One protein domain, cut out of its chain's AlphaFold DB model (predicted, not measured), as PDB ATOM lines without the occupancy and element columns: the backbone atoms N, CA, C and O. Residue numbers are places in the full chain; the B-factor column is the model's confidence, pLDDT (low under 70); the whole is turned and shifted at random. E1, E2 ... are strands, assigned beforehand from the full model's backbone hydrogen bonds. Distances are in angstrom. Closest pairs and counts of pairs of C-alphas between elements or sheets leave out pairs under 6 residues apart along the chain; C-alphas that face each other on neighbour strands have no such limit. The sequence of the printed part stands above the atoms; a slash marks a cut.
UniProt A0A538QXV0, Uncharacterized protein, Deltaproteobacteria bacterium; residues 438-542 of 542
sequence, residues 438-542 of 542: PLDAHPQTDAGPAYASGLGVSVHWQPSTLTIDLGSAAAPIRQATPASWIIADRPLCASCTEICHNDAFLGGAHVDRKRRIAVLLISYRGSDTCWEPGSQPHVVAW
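Overview. This is residues 438 to 542 of the 542 residues of an uncharacterized protein of Deltaproteobacteria bacterium (UniProt A0A538QXV0). One antiparallel sheet of eight strands curls like part of a barrel and folds back on itself, so that E5, E4, E3, E2 and E1 face E7 and E8, with E6 as the hinge; the barrel stays open between its edge strands E5 and E8. Past one end of this body runs the long link of residues 481 to 503, which makes much of the length. The printed part has 105 residues with eight named strands, E1 to E8 in turn, no named helix, and the sheet order E5 E4 E3 E2 E1 E6 E7 E8. The class is all strand, though under half of the residues, 47 of 105, are in named strands. It is only just compact, close to loose, with a radius of gyration of the C-alphas of 15.4 A and spans of 55 by 26 by 20 A.

Along the chain. Find C-alpha 438 at (152.614, 92.553, 98.995), where E1 begins; it runs to residue 442. E2 is residues 451 to 454, E3 is 457 to 462 and 16.8 A long, E4 is 465 to 469, and E5 is 477 to 480. Look next at C-alpha 504 at (137.538, 104.783, 103.112): here E6 begins, residues 504 to 512, 23.8 A long. E7, residues 517 to 524, measures 22.7 A, and E8, residues 536 to 541, measures 16.6 A and ends at C-alpha 541, (155.948, 107.232, 93.664).

Arrangement. Start with the twisted sheet at E1, whose pairing is staggered: residues 438 to 439 pair with E6, N 439 and O 509 being 2.8 A apart, and residues 440 to 442 pair with E2, N 440 and O 453 being 2.8 A apart. E1 to E5 form a meander, each strand the antiparallel neighbour of the one before; look at N 459 and O 452, 2.8 A, for the hairpin E2 and E3, N 467 and O 460, 2.8 A, for E3 and E4, and N 468 and O 477, 2.8 A, for E4 and E5. E6 bends by 53 degrees at residue 507. E6, E7 and E8 form a second meander: N 510 and O 519 are 2.8 A apart, and so are N 520 and O 538. E5 and E8 are apart.

Size, cuts and confidence. The C-alphas of Ala 473 and Ser 495, the two farthest apart, are 55.4 A from each other. The links E5 to E6 and E7 to E8 are long; within the former, residues 490 to 491 pair antiparallel with 499 to 500. The printed part has no cut, and its mean pLDDT is 89.8, with residues 472 to 473 under 70.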
ATOM      1  N   PRO A 438     153.725  92.209  98.114       96.62
ATOM      2  CA  PRO A 438     152.614  92.553  98.995       96.62
ATOM      3  C   PRO A 438     153.120  92.882 100.403       96.62
ATOM      4  O   PRO A 438     154.067  92.266 100.894       96.62
ATOM      5  N   LEU A 439     152.483  93.860 101.038       96.44
ATOM      6  CA  LEU A 439     152.636  94.146 102.460       96.44
ATOM      7  C   LEU A 439     151.507  93.471 103.242       96.44
ATOM      8  O   LEU A 439     150.382  93.367 102.746       96.44
ATOM      9  N   ASP A 440     151.797  93.075 104.475       96.50
ATOM     10  CA  ASP A 440     150.806  92.535 105.394       96.50
ATOM     11  C   ASP A 440     149.867  93.663 105.834       96.50
ATOM     12  O   ASP A 440     150.303  94.694 106.355       96.50
ATOM     13  N   ALA A 441     148.572  93.495 105.572       93.88
ATOM     14  CA  ALA A 441     147.553  94.460 105.960       93.88
ATOM     15  C   ALA A 441     147.169  94.266 107.431       93.88
ATOM     16  O   ALA A 441     146.822  93.167 107.867       93.88
ATOM     17  N   HIS A 442     147.183  95.356 108.187       93.31
ATOM     18  CA  HIS A 442     146.774  95.410 109.580       93.31
ATOM     19  C   HIS A 442     145.487  96.235 109.677       93.31
ATOM     20  O   HIS A 442     145.501  97.428 109.353       93.31
ATOM     21  N   PRO A 443     144.363  95.622 110.086       89.50
ATOM     22  CA  PRO A 443     143.089  96.318 110.158       89.50
ATOM     23  C   PRO A 443     143.107  97.396 111.244       89.50
ATOM     24  O   PRO A 443     143.934  97.389 112.156       89.50
ATOM     25  N   GLN A 444     142.154  98.320 111.152       86.44
ATOM     26  CA  GLN A 444     141.936  99.322 112.186       86.44
ATOM     27  C   GLN A 444     141.577  98.653 113.517       86.44
ATOM     28  O   GLN A 444     140.780  97.716 113.556       86.44
ATOM     29  N   THR A 445     142.135  99.180 114.602       87.44
ATOM     30  CA  THR A 445     141.840  98.763 115.977       87.44
ATOM     31  C   THR A 445     141.630  99.997 116.851       87.44
ATOM     32  O   THR A 445     141.926 101.117 116.429       87.44
ATOM     33  N   ASP A 446     141.203  99.804 118.096       83.06
ATOM     34  CA  ASP A 446     141.128 100.893 119.082       83.06
ATOM     35  C   ASP A 446     142.492 101.569 119.317       83.06
ATOM     36  O   ASP A 446     142.560 102.728 119.720       83.06
ATOM     37  N   ALA A 447     143.592 100.862 119.031       79.12
ATOM     38  CA  ALA A 447     144.954 101.363 119.172       79.12
ATOM     39  C   ALA A 447     145.440 102.206 117.976       79.12
ATOM     40  O   ALA A 447     146.484 102.854 118.086       79.12
ATOM     41  N   GLY A 448     144.735 102.214 116.836       83.50
ATOM     42  CA  GLY A 448     145.146 103.012 115.679       83.50
ATOM     43  C   GLY A 448     144.482 102.664 114.339       83.50
ATOM     44  O   GLY A 448     143.774 101.660 114.216       83.50
ATOM     45  N   PRO A 449     144.712 103.504 113.306       87.31
ATOM     46  CA  PRO A 449     144.162 103.305 111.968       87.31
ATOM     47  C   PRO A 449     144.761 102.074 111.275       87.31
ATOM     48  O   PRO A 449     145.838 101.601 111.639       87.31
ATOM     49  N   ALA A 450     144.075 101.595 110.233       91.56
ATOM     50  CA  ALA A 450     144.598 100.540 109.375       91.56
ATOM     51  C   ALA A 450     145.926 100.966 108.724       91.56
ATOM     52  O   ALA A 450     146.102 102.124 108.329       91.56
ATOM     53  N   TYR A 451     146.857 100.027 108.605       94.94
ATOM     54  CA  TYR A 451     148.158 100.244 107.975       94.94
ATOM     55  C   TYR A 451     148.631  98.962 107.293       94.94
ATOM     56  O   TYR A 451     148.096  97.888 107.547       94.94
ATOM     57  N   ALA A 452     149.630  99.056 106.423       96.69
ATOM     58  CA  ALA A 452     150.243  97.887 105.803       96.69
ATOM     59  C   ALA A 452     151.747  97.891 106.059       96.69
ATOM     60  O   ALA A 452     152.374  98.945 105.949       96.69
ATOM     61  N   SER A 453     152.340  96.751 106.409       95.69
ATOM     62  CA  SER A 453     153.772  96.684 106.712       95.69
ATOM     63  C   SER A 453     154.450  95.426 106.175       95.69
ATOM     64  O   SER A 453     153.810  94.420 105.898       95.69
ATOM     65  N   GLY A 454     155.759  95.502 105.949       93.00
ATOM     66  CA  GLY A 454     156.549  94.394 105.415       93.00
ATOM     67  C   GLY A 454     157.841  94.876 104.761       93.00
ATOM     68  O   GLY A 454     157.950  96.019 104.326       93.00
ATOM     69  N   LEU A 455     158.866  94.021 104.714       88.38
ATOM     70  CA  LEU A 455     160.191  94.355 104.154       88.38
ATOM     71  C   LEU A 455     160.848  95.632 104.730       88.38
ATOM     72  O   LEU A 455     161.624  96.305 104.038       88.38
ATOM     73  N   GLY A 456     160.548  95.960 105.990       89.44
ATOM     74  CA  GLY A 456     161.019  97.185 106.644       89.44
ATOM     75  C   GLY A 456     160.365  98.463 106.109       89.44
ATOM     76  O   GLY A 456     160.937  99.534 106.273       89.44
ATOM     77  N   VAL A 457     159.216  98.347 105.440       93.00
ATOM     78  CA  VAL A 457     158.378  99.462 104.995       93.00
ATOM     79  C   VAL A 457     157.050  99.405 105.743       93.00
ATOM     80  O   VAL A 457     156.460  98.330 105.845       93.00
ATOM     81  N   SER A 458     156.570 100.553 106.216       94.69
ATOM     82  CA  SER A 458     155.224 100.705 106.778       94.69
ATOM     83  C   SER A 458     154.483 101.820 106.056       94.69
ATOM     84  O   SER A 458     155.010 102.910 105.846       94.69
ATOM     85  N   VAL A 459     153.249 101.546 105.663       96.25
ATOM     86  CA  VAL A 459     152.391 102.439 104.895       96.25
ATOM     87  C   VAL A 459     151.161 102.755 105.726       96.25
ATOM     88  O   VAL A 459     150.372 101.869 106.049       96.25
ATOM     89  N   HIS A 460     150.988 104.035 106.031       95.56
ATOM     90  CA  HIS A 460     149.835 104.563 106.743       95.56
ATOM     91  C   HIS A 460     149.107 105.532 105.828       95.56
ATOM     92  O   HIS A 460     149.699 106.503 105.350       95.56
ATOM     93  N   TRP A 461     147.823 105.291 105.602       95.62
ATOM     94  CA  TRP A 461     146.988 106.189 104.823       95.62
ATOM     95  C   TRP A 461     145.762 106.593 105.628       95.62
ATOM     96  O   TRP A 461     145.088 105.762 106.235       95.62
ATOM     97  N   GLN A 462     145.489 107.889 105.609       91.75
ATOM     98  CA  GLN A 462     144.249 108.494 106.059       91.75
ATOM     99  C   GLN A 462     143.753 109.419 104.941       91.75
ATOM    100  O   GLN A 462     144.556 109.840 104.095       91.75
ATOM    101  N   PRO A 463     142.459 109.780 104.926       90.75
ATOM    102  CA  PRO A 463     141.960 110.812 104.028       90.75
ATOM    103  C   PRO A 463     142.893 112.027 104.028       90.75
ATOM    104  O   PRO A 463     143.242 112.539 105.091       90.75
ATOM    105  N   SER A 464     143.324 112.461 102.841       89.44
ATOM    106  CA  SER A 464     144.267 113.564 102.576       89.44
ATOM    107  C   SER A 464     145.747 113.362 102.932       89.44
ATOM    108  O   SER A 464     146.561 114.177 102.498       89.44
ATOM    109  N   THR A 465     146.144 112.313 103.666       94.50
ATOM    110  CA  THR A 465     147.547 112.131 104.089       94.50
ATOM    111  C   THR A 465     148.031 110.691 103.942       94.50
ATOM    112  O   THR A 465     147.467 109.754 104.502       94.50
ATOM    113  N   LEU A 466     149.155 110.528 103.247       96.12
ATOM    114  CA  LEU A 466     149.907 109.284 103.140       96.12
ATOM    115  C   LEU A 466     151.259 109.432 103.835       96.12
ATOM    116  O   LEU A 466     151.984 110.396 103.591       96.12
ATOM    117  N   THR A 467     151.615 108.453 104.664       96.12
ATOM    118  CA  THR A 467     152.950 108.316 105.247       96.12
ATOM    119  C   THR A 467     153.547 106.960 104.876       96.12
ATOM    120  O   THR A 467     152.932 105.926 105.126       96.12
ATOM    121  N   ILE A 468     154.749 106.966 104.301       95.12
ATOM    122  CA  ILE A 468     155.541 105.768 104.007       95.12
ATOM    123  C   ILE A 468     156.814 105.833 104.852       95.12
ATOM    124  O   ILE A 468     157.696 106.658 104.607       95.12
ATOM    125  N   ASP A 469     156.902 104.968 105.853       94.25
ATOM    126  CA  ASP A 469     158.109 104.745 106.638       94.25
ATOM    127  C   ASP A 469     158.973 103.692 105.932       94.25
ATOM    128  O   ASP A 469     158.480 102.629 105.559       94.25
ATOM    129  N   LEU A 470     160.250 104.000 105.707       90.38
ATOM    130  CA  LEU A 470     161.215 103.114 105.043       90.38
ATOM    131  C   LEU A 470     162.173 102.433 106.041       90.38
ATOM    132  O   LEU A 470     163.199 101.879 105.626       90.38
ATOM    133  N   GLY A 471     161.856 102.494 107.336       84.31
ATOM    134  CA  GLY A 471     162.640 101.939 108.430       84.31
ATOM    135  C   GLY A 471     163.553 102.967 109.106       84.31
ATOM    136  O   GLY A 471     163.733 104.093 108.647       84.31
ATOM    137  N   SER A 472     164.193 102.539 110.198       66.56
ATOM    138  CA  SER A 472     164.817 103.387 111.233       66.56
ATOM    139  C   SER A 472     165.919 104.365 110.794       66.56
ATOM    140  O   SER A 472     166.305 105.222 111.584       66.56
ATOM    141  N   ALA A 473     166.440 104.257 109.571       69.19
ATOM    142  CA  ALA A 473     167.508 105.120 109.064       69.19
ATOM    143  C   ALA A 473     167.025 106.211 108.089       69.19
ATOM    144  O   ALA A 473     167.810 107.088 107.729       69.19
ATOM    145  N   ALA A 474     165.768 106.164 107.637       79.06
ATOM    146  CA  ALA A 474     165.228 107.090 106.646       79.06
ATOM    147  C   ALA A 474     164.105 107.944 107.244       79.06
ATOM    148  O   ALA A 474     163.281 107.461 108.013       79.06
ATOM    149  N   ALA A 475     164.054 109.222 106.865       86.56
ATOM    150  CA  ALA A 475     162.914 110.060 107.210       86.56
ATOM    151  C   ALA A 475     161.642 109.513 106.532       86.56
ATOM    152  O   ALA A 475     161.698 109.153 105.350       86.56
ATOM    153  N   PRO A 476     160.499 109.468 107.240       90.94
ATOM    154  CA  PRO A 476     159.250 109.013 106.654       90.94
ATOM    155  C   PRO A 476     158.813 109.976 105.550       90.94
ATOM    156  O   PRO A 476     158.821 111.199 105.719       90.94
ATOM    157  N   ILE A 477     158.397 109.415 104.422       93.19
ATOM    158  CA  ILE A 477     157.849 110.174 103.302       93.19
ATOM    159  C   ILE A 477     156.415 110.527 103.646       93.19
ATOM    160  O   ILE A 477     155.615 109.639 103.927       93.19
ATOM    161  N   ARG A 478     156.081 111.816 103.606       94.62
ATOM    162  CA  ARG A 478     154.711 112.299 103.786       94.62
ATOM    163  C   ARG A 478     154.249 112.986 102.516       94.62
ATOM    164  O   ARG A 478     154.958 113.838 101.985       94.62
ATOM    165  N   GLN A 479     153.074 112.608 102.038       93.12
ATOM    166  CA  GLN A 479     152.476 113.148 100.823       93.12
ATOM    167  C   GLN A 479     150.997 113.443 101.066       93.12
ATOM    168  O   GLN A 479     150.318 112.705 101.784       93.12
ATOM    169  N   ALA A 480     150.502 114.520 100.461       94.00
ATOM    170  CA  ALA A 480     149.071 114.781 100.409       94.00
ATOM    171  C   ALA A 480     148.415 113.828  99.406       94.00
ATOM    172  O   ALA A 480     148.973 113.583  98.334       94.00
ATOM    173  N   THR A 481     147.235 113.307  99.737       92.81
ATOM    174  CA  THR A 481     146.462 112.456  98.824       92.81
ATOM    175  C   THR A 481     145.290 113.229  98.216       92.81
ATOM    176  O   THR A 481     144.653 114.021  98.917       92.81
ATOM    177  N   PRO A 482     145.002 113.059  96.911       91.75
ATOM    178  CA  PRO A 482     143.897 113.753  96.258       91.75
ATOM    179  C   PRO A 482     142.539 113.379  96.858       91.75
ATOM    180  O   PRO A 482     142.287 112.214  97.160       91.75
ATOM    181  N   ALA A 483     141.612 114.339  96.913       90.25
ATOM    182  CA  ALA A 483     140.224 114.065  97.294       90.25
ATOM    183  C   ALA A 483     139.537 113.064  96.344       90.25
ATOM    184  O   ALA A 483     138.630 112.353  96.755       90.25
ATOM    185  N   SER A 484     140.008 112.953  95.095       90.19
ATOM    186  CA  SER A 484     139.499 111.999  94.103       90.19
ATOM    187  C   SER A 484     139.789 110.531  94.427       90.19
ATOM    188  O   SER A 484     139.289 109.654  93.731       90.19
ATOM    189  N   TRP A 485     140.615 110.243  95.438       91.69
ATOM    190  CA  TRP A 485     140.795 108.882  95.955       91.69
ATOM    191  C   TRP A 485     139.641 108.431  96.846       91.69
ATOM    192  O   TRP A 485     139.555 107.252  97.168       91.69
ATOM    193  N   ILE A 486     138.782 109.362  97.260       90.62
ATOM    194  CA  ILE A 486     137.607 109.098  98.079       90.62
ATOM    195  C   ILE A 486     136.393 109.170  97.158       90.62
ATOM    196  O   ILE A 486     136.217 110.132  96.407       90.62
ATOM    197  N   ILE A 487     135.557 108.139  97.200       86.81
ATOM    198  CA  ILE A 487     134.287 108.141  96.477       86.81
ATOM    199  C   ILE A 487     133.367 109.180  97.110       86.81
ATOM    200  O   ILE A 487     133.186 109.205  98.323       86.81
ATOM    201  N   ALA A 488     132.803 110.044  96.267       86.56
ATOM    202  CA  ALA A 488     131.901 111.085  96.718       86.56
ATOM    203  C   ALA A 488     130.609 110.493  97.290       86.56
ATOM    204  O   ALA A 488     130.015 109.573  96.717       86.56
ATOM    205  N   ASP A 489     130.164 111.101  98.383       87.62
ATOM    206  CA  ASP A 489     128.865 110.866  98.990       87.62
ATOM    207  C   ASP A 489     127.742 111.036  97.961       87.62
ATOM    208  O   ASP A 489     127.737 111.972  97.153       87.62
ATOM    209  N   ARG A 490     126.771 110.122  97.990       84.19
ATOM    210  CA  ARG A 490     125.656 110.100  97.031       84.19
ATOM    211  C   ARG A 490     124.325 109.850  97.731       84.19
ATOM    212  O   ARG A 490     124.290 109.076  98.684       84.19
ATOM    213  N   PRO A 491     123.217 110.454  97.277       84.00
ATOM    214  CA  PRO A 491     121.906 110.157  97.840       84.00
ATOM    215  C   PRO A 491     121.539 108.688  97.595       84.00
ATOM    216  O   PRO A 491     121.814 108.147  96.521       84.00
ATOM    217  N   LEU A 492     120.908 108.046  98.582       80.56
ATOM    218  CA  LEU A 492     120.489 106.639  98.477       80.56
ATOM    219  C   LEU A 492     119.419 106.417  97.403       80.56
ATOM    220  O   LEU A 492     119.371 105.367  96.764       80.56
ATOM    221  N   CYS A 493     118.567 107.415  97.183       78.12
ATOM    222  CA  CYS A 493     117.580 107.417  96.117       78.12
ATOM    223  C   CYS A 493     117.318 108.846  95.629       78.12
ATOM    224  O   CYS A 493     117.608 109.809  96.334       78.12
ATOM    225  N   ALA A 494     116.732 108.991  94.438       76.38
ATOM    226  CA  ALA A 494     116.507 110.295  93.805       76.38
ATOM    227  C   ALA A 494     115.657 111.272  94.646       76.38
ATOM    228  O   ALA A 494     115.766 112.481  94.468       76.38
ATOM    229  N   SER A 495     114.818 110.757  95.550       79.56
ATOM    230  CA  SER A 495     113.942 111.542  96.432       79.56
ATOM    231  C   SER A 495     114.311 111.452  97.917       79.56
ATOM    232  O   SER A 495     113.599 112.006  98.751       79.56
ATOM    233  N   CYS A 496     115.371 110.722  98.268       81.62
ATOM    234  CA  CYS A 496     115.768 110.484  99.652       81.62
ATOM    235  C   CYS A 496     116.679 111.613 100.138       81.62
ATOM    236  O   CYS A 496     117.557 112.065  99.406       81.62
ATOM    237  N   THR A 497     116.515 112.030 101.394       81.62
ATOM    238  CA  THR A 497     117.448 112.953 102.067       81.62
ATOM    239  C   THR A 497     118.655 112.235 102.670       81.62
ATOM    240  O   THR A 497     119.615 112.881 103.078       81.62
ATOM    241  N   GLU A 498     118.599 110.907 102.762       84.06
ATOM    242  CA  GLU A 498     119.672 110.076 103.298       84.06
ATOM    243  C   GLU A 498     120.831 109.960 102.301       84.06
ATOM    244  O   GLU A 498     120.641 109.675 101.112       84.06
ATOM    245  N   ILE A 499     122.043 110.173 102.811       86.50
ATOM    246  CA  ILE A 499     123.288 110.159 102.049       86.50
ATOM    247  C   ILE A 499     124.032 108.855 102.347       86.50
ATOM    248  O   ILE A 499     124.271 108.504 103.499       86.50
ATOM    249  N   CYS A 500     124.407 108.148 101.287       85.94
ATOM    250  CA  CYS A 500     125.307 107.007 101.321       85.94
ATOM    251  C   CYS A 500     126.733 107.529 101.512       85.94
ATOM    252  O   CYS A 500     127.293 108.138 100.596       85.94
ATOM    253  N   HIS A 501     127.275 107.295 102.706       88.56
ATOM    254  CA  HIS A 501     128.665 107.557 103.053       88.56
ATOM    255  C   HIS A 501     129.417 106.231 103.166       88.56
ATOM    256  O   HIS A 501     128.953 105.308 103.837       88.56
ATOM    257  N   ASN A 502     130.577 106.140 102.521       89.19
ATOM    258  CA  ASN A 502     131.426 104.957 102.562       89.19
ATOM    259  C   ASN A 502     132.788 105.318 103.161       89.19
ATOM    260  O   ASN A 502     133.633 105.896 102.474       89.19
ATOM    261  N   ASP A 503     133.018 104.928 104.417       89.56
ATOM    262  CA  ASP A 503     134.295 105.156 105.095       89.56
ATOM    263  C   ASP A 503     135.432 104.471 104.328       89.56
ATOM    264  O   ASP A 503     135.471 103.241 104.209       89.56
ATOM    265  N   ALA A 504     136.367 105.272 103.820       92.44
ATOM    266  CA  ALA A 504     137.538 104.783 103.112       92.44
ATOM    267  C   ALA A 504     138.660 104.410 104.093       92.44
ATOM    268  O   ALA A 504     138.963 105.149 105.033       92.44
ATOM    269  N   PHE A 505     139.335 103.289 103.846       92.88
ATOM    270  CA  PHE A 505     140.480 102.826 104.631       92.88
ATOM    271  C   PHE A 505     141.527 102.141 103.745       92.88
ATOM    272  O   PHE A 505     141.258 101.752 102.608       92.88
ATOM    273  N   LEU A 506     142.746 101.975 104.267       95.56
ATOM    274  CA  LEU A 506     143.782 101.205 103.583       95.56
ATOM    275  C   LEU A 506     143.467  99.706 103.685       95.56
ATOM    276  O   LEU A 506     143.640  99.110 104.745       95.56
ATOM    277  N   GLY A 507     143.017  99.104 102.585       93.31
ATOM    278  CA  GLY A 507     142.727  97.669 102.502       93.31
ATOM    279  C   GLY A 507     143.962  96.806 102.243       93.31
ATOM    280  O   GLY A 507     143.980  95.627 102.581       93.31
ATOM    281  N   GLY A 508     145.018  97.386 101.673       95.06
ATOM    282  CA  GLY A 508     146.291  96.705 101.460       95.06
ATOM    283  C   GLY A 508     147.283  97.563 100.688       95.06
ATOM    284  O   GLY A 508     146.944  98.635 100.185       95.06
ATOM    285  N   ALA A 509     148.523  97.095 100.578       97.06
ATOM    286  CA  ALA A 509     149.546  97.777  99.801       97.06
ATOM    287  C   ALA A 509     150.541  96.793  99.185       97.06
ATOM    288  O   ALA A 509     150.789  95.717  99.723       97.06
ATOM    289  N   HIS A 510     151.137  97.186  98.066       97.56
ATOM    290  CA  HIS A 510     152.271  96.501  97.451       97.56
ATOM    291  C   HIS A 510     153.396  97.499  97.238       97.56
ATOM    292  O   HIS A 510     153.122  98.659  96.934       97.56
ATOM    293  N   VAL A 511     154.650  97.066  97.343       96.38
ATOM    294  CA  VAL A 511     155.811  97.953  97.201       96.38
ATOM    295  C   VAL A 511     156.867  97.389  96.261       96.38
ATOM    296  O   VAL A 511     157.125  96.186  96.205       96.38
ATOM    297  N   ASP A 512     157.535  98.296  95.560       95.81
ATOM    298  CA  ASP A 512     158.804  98.064  94.888       95.81
ATOM    299  C   ASP A 512     159.809  99.122  95.356       95.81
ATOM    300  O   ASP A 512     159.788 100.282  94.932       95.81
ATOM    301  N   ARG A 513     160.708  98.718  96.259       91.88
ATOM    302  CA  ARG A 513     161.709  99.621  96.852       91.88
ATOM    303  C   ARG A 513     162.748 100.096  95.838       91.88
ATOM    304  O   ARG A 513     163.259 101.203  95.974       91.88
ATOM    305  N   LYS A 514     163.063  99.279  94.827       92.88
ATOM    306  CA  LYS A 514     164.074  99.602  93.811       92.88
ATOM    307  C   LYS A 514     163.602 100.766  92.937       92.88
ATOM    308  O   LYS A 514     164.387 101.652  92.615       92.88
ATOM    309  N   ARG A 515     162.321 100.763  92.569       95.12
ATOM    310  CA  ARG A 515     161.682 101.756  91.688       95.12
ATOM    311  C   ARG A 515     160.939 102.844  92.456       95.12
ATOM    312  O   ARG A 515     160.441 103.778  91.820       95.12
ATOM    313  N   ARG A 516     160.908 102.727  93.790       95.06
ATOM    314  CA  ARG A 516     160.257 103.642  94.735       95.06
ATOM    315  C   ARG A 516     158.800 103.886  94.355       95.06
ATOM    316  O   ARG A 516     158.392 105.013  94.089       95.06
ATOM    317  N   ILE A 517     158.067 102.783  94.219       96.50
ATOM    318  CA  ILE A 517     156.641 102.777  93.890       96.50
ATOM    319  C   ILE A 517     155.890 101.918  94.906       96.50
ATOM    320  O   ILE A 517     156.361 100.843  95.284       96.50
ATOM    321  N   ALA A 518     154.700 102.366  95.292       96.75
ATOM    322  CA  ALA A 518     153.707 101.583  96.004       96.75
ATOM    323  C   ALA A 518     152.385 101.583  95.234       96.75
ATOM    324  O   ALA A 518     152.045 102.556  94.564       96.75
ATOM    325  N   VAL A 519     151.643 100.487  95.353       98.06
ATOM    326  CA  VAL A 519     150.237 100.404  94.958       98.06
ATOM    327  C   VAL A 519     149.421 100.258  96.228       98.06
ATOM    328  O   VAL A 519     149.552  99.252  96.921       98.06
ATOM    329  N   LEU A 520     148.599 101.254  96.530       97.31
ATOM    330  CA  LEU A 520     147.674 101.272  97.656       97.31
ATOM    331  C   LEU A 520     146.317 100.759  97.193       97.31
ATOM    332  O   LEU A 520     145.814 101.212  96.169       97.31
ATOM    333  N   LEU A 521     145.714  99.844  97.941       96.06
ATOM    334  CA  LEU A 521     144.318  99.471  97.762       96.06
ATOM    335  C   LEU A 521     143.491 100.262  98.773       96.06
ATOM    336  O   LEU A 521     143.582 100.012  99.975       96.06
ATOM    337  N   ILE A 522     142.719 101.232  98.291       95.25
ATOM    338  CA  ILE A 522     141.779 101.987  99.119       95.25
ATOM    339  C   ILE A 522     140.434 101.272  99.063       95.25
ATOM    340  O   ILE A 522     139.806 101.176  98.007       95.25
ATOM    341  N   SER A 523     140.040 100.725 100.203       92.62
ATOM    342  CA  SER A 523     138.817  99.955 100.389       92.62
ATOM    343  C   SER A 523     137.788 100.791 101.135       92.62
ATOM    344  O   SER A 523     138.115 101.820 101.725       92.62
ATOM    345  N   TYR A 524     136.539 100.351 101.094       91.00
ATOM    346  CA  TYR A 524     135.401 101.106 101.588       91.00
ATOM    347  C   TYR A 524     134.568 100.222 102.495       91.00
ATOM    348  O   TYR A 524     134.493  99.022 102.268       91.00
ATOM    349  N   ARG A 525     133.938 100.796 103.517       87.44
ATOM    350  CA  ARG A 525     132.946 100.067 104.311       87.44
ATOM    351  C   ARG A 525     131.553 100.303 103.740       87.44
ATOM    352  O   ARG A 525     131.141 101.453 103.563       87.44
ATOM    353  N   GLY A 526     130.849  99.219 103.430       81.25
ATOM    354  CA  GLY A 526     129.410  99.251 103.182       81.25
ATOM    355  C   GLY A 526     128.600  99.278 104.476       81.25
ATOM    356  O   GLY A 526     129.112  99.020 105.567       81.25
ATOM    357  N   SER A 527     127.310  99.557 104.335       78.25
ATOM    358  CA  SER A 527     126.294  99.315 105.359       78.25
ATOM    359  C   SER A 527     125.092  98.609 104.728       78.25
ATOM    360  O   SER A 527     125.010  98.489 103.506       78.25
ATOM    361  N   ASP A 528     124.124  98.191 105.546       75.31
ATOM    362  CA  ASP A 528     122.885  97.569 105.054       75.31
ATOM    363  C   ASP A 528     122.099  98.477 104.091       75.31
ATOM    364  O   ASP A 528     121.331  97.998 103.258       75.31
ATOM    365  N   THR A 529     122.291  99.793 104.194       75.25
ATOM    366  CA  THR A 529     121.640 100.790 103.339       75.25
ATOM    367  C   THR A 529     122.563 101.337 102.255       75.25
ATOM    368  O   THR A 529     122.084 101.715 101.190       75.25
ATOM    369  N   CYS A 530     123.878 101.365 102.481       81.06
ATOM    370  CA  CYS A 530     124.852 101.982 101.588       81.06
ATOM    371  C   CYS A 530     125.761 100.932 100.939       81.06
ATOM    372  O   CYS A 530     126.616 100.327 101.586       81.06
ATOM    373  N   TRP A 531     125.585 100.753  99.626       79.12
ATOM    374  CA  TRP A 531     126.334  99.792  98.816       79.12
ATOM    375  C   TRP A 531     127.851  99.989  98.921       79.12
ATOM    376  O   TRP A 531     128.328 101.103  98.689       79.12
ATOM    377  N   GLU A 532     128.600  98.912  99.193       84.38
ATOM    378  CA  GLU A 532     130.065  98.926  99.274       84.38
ATOM    379  C   GLU A 532     130.707  99.044  97.878       84.38
ATOM    380  O   GLU A 532     130.587  98.128  97.052       84.38
ATOM    381  N   PRO A 533     131.413 100.147  97.577       85.88
ATOM    382  CA  PRO A 533     132.137 100.289  96.323       85.88
ATOM    383  C   PRO A 533     133.326  99.328  96.204       85.88
ATOM    384  O   PRO A 533     133.942  98.943  97.195       85.88
ATOM    385  N   GLY A 534     133.719  99.008  94.968       86.81
ATOM    386  CA  GLY A 534     134.935  98.235  94.715       86.81
ATOM    387  C   GLY A 534     136.194  98.959  95.203       86.81
ATOM    388  O   GLY A 534     136.321 100.178  95.044       86.81
ATOM    389  N   SER A 535     137.143  98.195  95.753       91.69
ATOM    390  CA  SER A 535     138.432  98.724  96.217       91.69
ATOM    391  C   SER A 535     139.217  99.356  95.065       91.69
ATOM    392  O   SER A 535     139.383  98.748  94.007       91.69
ATOM    393  N   GLN A 536     139.727 100.568  95.269       94.25
ATOM    394  CA  GLN A 536     140.398 101.359  94.238       94.25
ATOM    395  C   GLN A 536     141.929 101.261  94.376       94.25
ATOM    396  O   GLN A 536     142.470 101.596  95.432       94.25
ATOM    397  N   PRO A 537     142.656 100.794  93.340       96.25
ATOM    398  CA  PRO A 537     144.113 100.741  93.357       96.25
ATOM    399  C   PRO A 537     144.727 102.089  92.956       96.25
ATOM    400  O   PRO A 537     144.472 102.588  91.856       96.25
ATOM    401  N   HIS A 538     145.613 102.624  93.790       97.25
ATOM    402  CA  HIS A 538     146.303 103.895  93.581       97.25
ATOM    403  C   HIS A 538     147.820 103.728  93.554       97.25
ATOM    404  O   HIS A 538     148.397 103.085  94.429       97.25
ATOM    405  N   VAL A 539     148.478 104.304  92.550       97.50
ATOM    406  CA  VAL A 539     149.936 104.291  92.398       97.50
ATOM    407  C   VAL A 539     150.535 105.504  93.097       97.50
ATOM    408  O   VAL A 539     150.096 106.632  92.898       97.50
ATOM    409  N   VAL A 540     151.585 105.269  93.877       96.19
ATOM    410  CA  VAL A 540     152.358 106.314  94.548       96.19
ATOM    411  C   VAL A 540     153.830 106.125  94.253       96.19
ATOM    412  O   VAL A 540     154.357 105.029  94.431       96.19
ATOM    413  N   ALA A 541     154.505 107.198  93.855       94.31
ATOM    414  CA  ALA A 541     155.948 107.232  93.664       94.31
ATOM    415  C   ALA A 541     156.634 108.151  94.693       94.31
ATOM    416  O   ALA A 541     156.056 109.158  95.111       94.31
ATOM    417  N   TRP A 542     157.877 107.826  95.071       90.38
ATOM    418  CA  TRP A 542     158.715 108.651  95.960       90.38
ATOM    419  C   TRP A 542     160.205 108.668  95.588       90.38
ATOM    420  O   TRP A 542     160.650 107.892  94.713       90.38
TER     421      TRP A 542